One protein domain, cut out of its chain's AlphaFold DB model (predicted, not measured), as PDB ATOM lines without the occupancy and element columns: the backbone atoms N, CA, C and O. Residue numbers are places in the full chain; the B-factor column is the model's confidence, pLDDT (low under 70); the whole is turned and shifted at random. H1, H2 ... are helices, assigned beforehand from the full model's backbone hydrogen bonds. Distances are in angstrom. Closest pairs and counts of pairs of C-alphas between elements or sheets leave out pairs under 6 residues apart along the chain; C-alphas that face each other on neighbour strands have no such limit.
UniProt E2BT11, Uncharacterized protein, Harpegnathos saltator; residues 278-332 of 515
ATOM      1  N   LEU A 278     107.951 103.338 151.285       80.44
ATOM      2  CA  LEU A 278     107.781 101.911 151.020       80.44
ATOM      3  C   LEU A 278     107.989 101.539 149.539       80.44
ATOM      4  O   LEU A 278     108.535 100.471 149.274       80.44
ATOM      5  N   ASN A 279     107.587 102.382 148.579       82.25
ATOM      6  CA  ASN A 279     107.883 102.160 147.158       82.25
ATOM      7  C   ASN A 279     109.397 102.171 146.914       82.25
ATOM      8  O   ASN A 279     109.932 101.231 146.328       82.25
ATOM      9  N   ASP A 280     110.083 103.192 147.436       82.69
ATOM     10  CA  ASP A 280     111.535 103.343 147.318       82.69
ATOM     11  C   ASP A 280     112.258 102.133 147.934       82.69
ATOM     12  O   ASP A 280     113.070 101.483 147.275       82.69
ATOM     13  N   MET A 281     111.880 101.742 149.160       83.19
ATOM     14  CA  MET A 281     112.433 100.560 149.832       83.19
ATOM     15  C   MET A 281     112.205  99.255 149.044       83.19
ATOM     16  O   MET A 281     113.066  98.375 149.061       83.19
ATOM     17  N   LEU A 282     111.055  99.090 148.382       79.19
ATOM     18  CA  LEU A 282     110.741  97.879 147.607       79.19
ATOM     19  C   LEU A 282     111.443  97.830 146.241       79.19
ATOM     20  O   LEU A 282     111.560  96.736 145.678       79.19
ATOM     21  N   GLN A 283     111.909  98.977 145.735       77.25
ATOM     22  CA  GLN A 283     112.728  99.097 144.524       77.25
ATOM     23  C   GLN A 283     114.239  99.025 144.796       77.25
ATOM     24  O   GLN A 283     115.005  98.751 143.872       77.25
ATOM     25  N   GLU A 284     114.696  99.206 146.040       69.31
ATOM     26  CA  GLU A 284     116.079  98.884 146.402       69.31
ATOM     27  C   GLU A 284     116.344  97.371 146.259       69.31
ATOM     28  O   GLU A 284     115.990  96.570 147.128       69.31
ATOM     29  N   GLU A 285     117.034  96.970 145.184       55.94
ATOM     30  CA  GLU A 285     117.569  95.612 144.999       55.94
ATOM     31  C   GLU A 285     118.673  95.302 146.030       55.94
ATOM     32  O   GLU A 285     119.866  95.283 145.722       55.94
ATOM     33  N   ARG A 286     118.290  95.054 147.286       58.19
ATOM     34  CA  ARG A 286     119.210  94.619 148.344       58.19
ATOM     35  C   ARG A 286     119.454  93.107 148.249       58.19
ATOM     36  O   ARG A 286     118.540  92.338 148.549       58.19
ATOM     37  N   PRO A 287     120.674  92.639 147.914       48.03
ATOM     38  CA  PRO A 287     121.003  91.218 147.955       48.03
ATOM     39  C   PRO A 287     121.167  90.759 149.413       48.03
ATOM     40  O   PRO A 287     122.253  90.824 149.988       48.03
ATOM     41  N   GLY A 288     120.075  90.297 150.023       55.53
ATOM     42  CA  GLY A 288     120.044  89.803 151.399       55.53
ATOM     43  C   GLY A 288     118.854  88.881 151.664       55.53
ATOM     44  O   GLY A 288     117.935  88.788 150.851       55.53
ATOM     45  N   LEU A 289     118.871  88.187 152.805       55.09
ATOM     46  CA  LEU A 289     117.705  87.438 153.273       55.09
ATOM     47  C   LEU A 289     116.604  88.408 153.719       55.09
ATOM     48  O   LEU A 289     116.870  89.393 154.405       55.09
ATOM     49  N   LEU A 290     115.362  88.094 153.352       66.88
ATOM     50  CA  LEU A 290     114.164  88.851 153.718       66.88
ATOM     51  C   LEU A 290     113.733  88.465 155.143       66.88
ATOM     52  O   LEU A 290     112.763  87.742 155.355       66.88
ATOM     53  N   ASP A 291     114.539  88.883 156.116       67.88
ATOM     54  CA  ASP A 291     114.458  88.462 157.514       67.88
ATOM     55  C   ASP A 291     113.556  89.365 158.392       67.88
ATOM     56  O   ASP A 291     112.856  90.265 157.924       67.88
ATOM     57  N   ILE A 292     113.585  89.137 159.710       69.19
ATOM     58  CA  ILE A 292     112.859  89.945 160.709       69.19
ATOM     59  C   ILE A 292     113.302  91.423 160.668       69.19
ATOM     60  O   ILE A 292     112.501  92.326 160.929       69.19
ATOM     61  N   GLY A 293     114.557  91.695 160.299       73.62
ATOM     62  CA  GLY A 293     115.075  93.039 160.060       73.62
ATOM     63  C   GLY A 293     114.480  93.682 158.808       73.62
ATOM     64  O   GLY A 293     114.132  94.864 158.851       73.62
ATOM     65  N   TRP A 294     114.294  92.934 157.717       78.62
ATOM     66  CA  TRP A 294     113.565  93.408 156.532       78.62
ATOM     67  C   TRP A 294     112.095  93.710 156.856       78.62
ATOM     68  O   TRP A 294     111.628  94.814 156.579       78.62
ATOM     69  N   VAL A 295     111.391  92.802 157.543       74.75
ATOM     70  CA  VAL A 295     109.998  93.023 157.989       74.75
ATOM     71  C   VAL A 295     109.886  94.270 158.880       74.75
ATOM     72  O   VAL A 295     108.947  95.056 158.745       74.75
ATOM     73  N   SER A 296     110.865  94.500 159.758       76.00
ATOM     74  CA  SER A 296     110.922  95.697 160.608       76.00
ATOM     75  C   SER A 296     111.108  96.989 159.801       76.00
ATOM     76  O   SER A 296     110.498  98.005 160.132       76.00
ATOM     77  N   GLN A 297     111.895  96.949 158.722       80.69
ATOM     78  CA  GLN A 297     112.082  98.078 157.804       80.69
ATOM     79  C   GLN A 297     110.821  98.350 156.969       80.69
ATOM     80  O   GLN A 297     110.386  99.498 156.918       80.69
ATOM     81  N   VAL A 298     110.155  97.317 156.433       79.06
ATOM     82  CA  VAL A 298     108.863  97.451 155.723       79.06
ATOM     83  C   VAL A 298     107.831  98.153 156.609       79.06
ATOM     84  O   VAL A 298     107.165  99.095 156.181       79.06
ATOM     85  N   ARG A 299     107.732  97.744 157.881       74.25
ATOM     86  CA  ARG A 299     106.842  98.370 158.872       74.25
ATOM     87  C   ARG A 299     107.215  99.822 159.185       74.25
ATOM     88  O   ARG A 299     106.322 100.599 159.516       74.25
ATOM     89  N   ALA A 300     108.496 100.188 159.131       81.12
ATOM     90  CA  ALA A 300     108.946 101.564 159.337       81.12
ATOM     91  C   ALA A 300     108.585 102.446 158.131       81.12
ATOM     92  O   ALA A 300     107.877 103.436 158.308       81.12
ATOM     93  N   ALA A 301     108.951 102.021 156.919       81.94
ATOM     94  CA  ALA A 301     108.654 102.727 155.674       81.94
ATOM     95  C   ALA A 301     107.136 102.891 155.445       81.94
ATOM     96  O   ALA A 301     106.663 103.969 155.083       81.94
ATOM     97  N   HIS A 302     106.336 101.864 155.759       80.44
ATOM     98  CA  HIS A 302     104.872 101.965 155.767       80.44
ATOM     99  C   HIS A 302     104.358 102.996 156.791       80.44
ATOM    100  O   HIS A 302     103.419 103.729 156.504       80.44
ATOM    101  N   LYS A 303     104.934 103.071 158.001       79.56
ATOM    102  CA  LYS A 303     104.531 104.063 159.024       79.56
ATOM    103  C   LYS A 303     104.964 105.492 158.679       79.56
ATOM    104  O   LYS A 303     104.333 106.435 159.151       79.56
ATOM    105  N   ALA A 304     106.031 105.654 157.900       80.12
ATOM    106  CA  ALA A 304     106.496 106.948 157.407       80.12
ATOM    107  C   ALA A 304     105.709 107.436 156.176       80.12
ATOM    108  O   ALA A 304     105.545 108.643 155.989       80.12
ATOM    109  N   SER A 305     105.165 106.510 155.381       75.69
ATOM    110  CA  SER A 305     104.302 106.787 154.227       75.69
ATOM    111  C   SER A 305     102.991 107.464 154.661       75.69
ATOM    112  O   SER A 305     102.184 106.871 155.373       75.69
ATOM    113  N   ARG A 306     102.780 108.724 154.250       62.44
ATOM    114  CA  ARG A 306     101.616 109.548 154.658       62.44
ATOM    115  C   ARG A 306     100.483 109.626 153.632       62.44
ATOM    116  O   ARG A 306      99.421 110.148 153.956       62.44
ATOM    117  N   SER A 307     100.714 109.157 152.411       64.00
ATOM    118  CA  SER A 307      99.738 109.103 151.320       64.00
ATOM    119  C   SER A 307      99.162 107.690 151.168       64.00
ATOM    120  O   SER A 307      99.763 106.728 151.659       64.00
ATOM    121  N   PRO A 308      98.040 107.522 150.442       64.50
ATOM    122  CA  PRO A 308      97.663 106.221 149.901       64.50
ATOM    123  C   PRO A 308      98.811 105.609 149.093       64.50
ATOM    124  O   PRO A 308      99.617 106.321 148.488       64.50
ATOM    125  N   MET A 309      98.885 104.281 149.103       71.12
ATOM    126  CA  MET A 309      99.895 103.524 148.371       71.12
ATOM    127  C   MET A 309      99.339 103.088 147.019       71.12
ATOM    128  O   MET A 309      98.247 102.528 146.966       71.12
ATOM    129  N   LYS A 310     100.134 103.281 145.962       75.81
ATOM    130  CA  LYS A 310      99.839 102.810 144.602       75.81
ATOM    131  C   LYS A 310      99.537 101.311 144.593       75.81
ATOM    132  O   LYS A 310     100.242 100.542 145.252       75.81
ATOM    133  N   ASN A 311      98.591 100.878 143.758       80.81
ATOM    134  CA  ASN A 311      98.307  99.459 143.467       80.81
ATOM    135  C   ASN A 311      99.586  98.618 143.234       80.81
ATOM    136  O   ASN A 311      99.742  97.498 143.738       80.81
ATOM    137  N   SER A 312     100.547  99.195 142.507       82.25
ATOM    138  CA  SER A 312     101.846  98.588 142.203       82.25
ATOM    139  C   SER A 312     102.724  98.357 143.438       82.25
ATOM    140  O   SER A 312     103.444  97.363 143.480       82.25
ATOM    141  N   VAL A 313     102.642  99.201 144.473       80.00
ATOM    142  CA  VAL A 313     103.389  99.037 145.735       80.00
ATOM    143  C   VAL A 313     102.876  97.825 146.510       80.00
ATOM    144  O   VAL A 313     103.680  97.051 147.023       80.00
ATOM    145  N   VAL A 314     101.556  97.602 146.535       81.38
ATOM    146  CA  VAL A 314     100.953  96.416 147.174       81.38
ATOM    147  C   VAL A 314     101.362  95.138 146.436       81.38
ATOM    148  O   VAL A 314     101.790  94.165 147.058       81.38
ATOM    149  N   THR A 315     101.311  95.162 145.103       81.38
ATOM    150  CA  THR A 315     101.745  94.038 144.258       81.38
ATOM    151  C   THR A 315     103.249  93.765 144.399       81.38
ATOM    152  O   THR A 315     103.661  92.608 144.496       81.38
ATOM    153  N   ASN A 316     104.091  94.799 144.480       82.19
ATOM    154  CA  ASN A 316     105.528  94.652 144.726       82.19
ATOM    155  C   ASN A 316     105.815  94.099 146.127       82.19
ATOM    156  O   ASN A 316     106.658  93.213 146.267       82.19
ATOM    157  N   LEU A 317     105.090  94.558 147.153       83.38
ATOM    158  CA  LEU A 317     105.214  94.046 148.517       83.38
ATOM    159  C   LEU A 317     104.895  92.547 148.577       83.38
ATOM    160  O   LEU A 317     105.705  91.785 149.106       83.38
ATOM    161  N   LEU A 318     103.778  92.111 147.979       83.12
ATOM    162  CA  LEU A 318     103.417  90.692 147.905       83.12
ATOM    163  C   LEU A 318     104.488  89.876 147.166       83.12
ATOM    164  O   LEU A 318     104.918  88.842 147.673       83.12
ATOM    165  N   ASN A 319     104.987  90.371 146.028       83.62
ATOM    166  CA  ASN A 319     106.052  89.714 145.266       83.62
ATOM    167  C   ASN A 319     107.359  89.553 146.064       83.62
ATOM    168  O   ASN A 319     108.028  88.533 145.915       83.62
ATOM    169  N   GLN A 320     107.750  90.524 146.900       79.25
ATOM    170  CA  GLN A 320     108.923  90.362 147.772       79.25
ATOM    171  C   GLN A 320     108.613  89.413 148.943       79.25
ATOM    172  O   GLN A 320     109.384  88.494 149.200       79.25
ATOM    173  N   MET A 321     107.461  89.564 149.608       78.06
ATOM    174  CA  MET A 321     107.047  88.689 150.715       78.06
ATOM    175  C   MET A 321     106.937  87.213 150.292       78.06
ATOM    176  O   MET A 321     107.337  86.330 151.042       78.06
ATOM    177  N   HIS A 322     106.456  86.938 149.077       78.12
ATOM    178  CA  HIS A 322     106.362  85.590 148.514       78.12
ATOM    179  C   HIS A 322     107.748  84.940 148.331       78.12
ATOM    180  O   HIS A 322     107.921  83.780 148.691       78.12
ATOM    181  N   LYS A 323     108.767  85.692 147.881       77.88
ATOM    182  CA  LYS A 323     110.160  85.201 147.778       77.88
ATOM    183  C   LYS A 323     110.792  84.860 149.136       77.88
ATOM    184  O   LYS A 323     111.801  84.161 149.167       77.88
ATOM    185  N   ALA A 324     110.256  85.387 150.237       71.75
ATOM    186  CA  ALA A 324     110.772  85.154 151.586       71.75
ATOM    187  C   ALA A 324     110.309  83.818 152.198       71.75
ATOM    188  O   ALA A 324     110.876  83.376 153.196       71.75
ATOM    189  N   ILE A 325     109.264  83.199 151.639       67.12
ATOM    190  CA  ILE A 325     108.533  82.094 152.262       67.12
ATOM    191  C   ILE A 325     108.837  80.768 151.542       67.12
ATOM    192  O   ILE A 325     108.755  80.711 150.316       67.12
ATOM    193  N   PRO A 326     109.165  79.680 152.271       63.31
ATOM    194  CA  PRO A 326     109.222  78.341 151.691       63.31
ATOM    195  C   PRO A 326     107.851  77.924 151.152       63.31
ATOM    196  O   PRO A 326     106.849  78.110 151.843       63.31
ATOM    197  N   THR A 327     107.803  77.325 149.957       63.06
ATOM    198  CA  THR A 327     106.560  76.834 149.338       63.06
ATOM    199  C   THR A 327     105.767  75.978 150.324       63.06
ATOM    200  O   THR A 327     106.245  74.937 150.773       63.06
ATOM    201  N   ALA A 328     104.564  76.424 150.682       63.38
ATOM    202  CA  ALA A 328     103.761  75.750 151.691       63.38
ATOM    203  C   ALA A 328     103.044  74.531 151.082       63.38
ATOM    204  O   ALA A 328     102.301  74.669 150.114       63.38
ATOM    205  N   GLU A 329     103.238  73.343 151.663       62.94
ATOM    206  CA  GLU A 329     102.805  72.048 151.096       62.94
ATOM    207  C   GLU A 329     101.298  71.991 150.764       62.94
ATOM    208  O   GLU A 329     100.883  71.404 149.767       62.94
ATOM    209  N   TRP A 330     100.465  72.683 151.549       67.94
ATOM    210  CA  TRP A 330      99.012  72.780 151.349       67.94
ATOM    211  C   TRP A 330      98.575  73.590 150.113       67.94
ATOM    212  O   TRP A 330      97.378  73.680 149.847       67.94
ATOM    213  N   VAL A 331      99.506  74.180 149.359       69.44
ATOM    214  CA  VAL A 331      99.229  74.936 148.126       69.44
ATOM    215  C   VAL A 331      99.089  74.007 146.913       69.44
ATOM    216  O   VAL A 331      98.323  74.310 146.001       69.44
ATOM    217  N   GLU A 332      99.751  72.843 146.914       68.75
ATOM    218  CA  GLU A 332      99.801  71.920 145.762       68.75
ATOM    219  C   GLU A 332      98.435  71.305 145.384       68.75
ATOM    220  O   GLU A 332      98.269  70.773 144.287       68.75
TER     221      GLU A 332
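What this domain is: This is residues 278 to 332 of the 515 residues of an uncharacterized protein of Harpegnathos saltator (UniProt E2BT11). Two helices of 13 residues each, H2 and H3, run in nearly reverse directions with a space between them, and the short H1 bridges them by touching both. From this loose three-helix body a tail, residues 326 to 332, sticks out. The printed part has 55 residues with three named helices, H1, H2 and H3 in chain order, and no named strand: all helix. It is only just loose, close to compact, with a radius of gyration of the C-alphas of 12.4 A, and elongated, spanning 38 by 23 by 18 A.

Where its parts are: H2, residues 292 to 304, is 18.5 A long and begins at C-alpha 292 (112.859, 89.945, 160.709). H3, residues 311 to 323, is 19.0 A long and ends at C-alpha 323 (110.160, 85.201, 147.778). H1, residues 278 to 283, is 8.6 A long.

How they stand to each other: H2 touches H1 with residues 298 to 302 alone; their closest C-alphas, of Ala 301 and Leu 278, are 4.8 A apart. They run opposite ways at a steep tilt of 51 degrees. H1 touches H3, the closest C-alphas being those of Asn 279 and Val 313, 5.7 A. These run the same way at a steep tilt of 60 degrees. H2 and H3 are apart. Every O i to N i+4 pair is within hydrogen-bond range in H1 and H2, and 8 of 9 in H3.

The domain as a whole: The C-alphas farthest apart, of Arg 306 and Glu 332, are 38.7 A apart. The printed part has no cut, and both links are short. Mean pLDDT of the printed part is 73.3; residues 284 to 292, 306 to 308 and 325 to 332 are under 70.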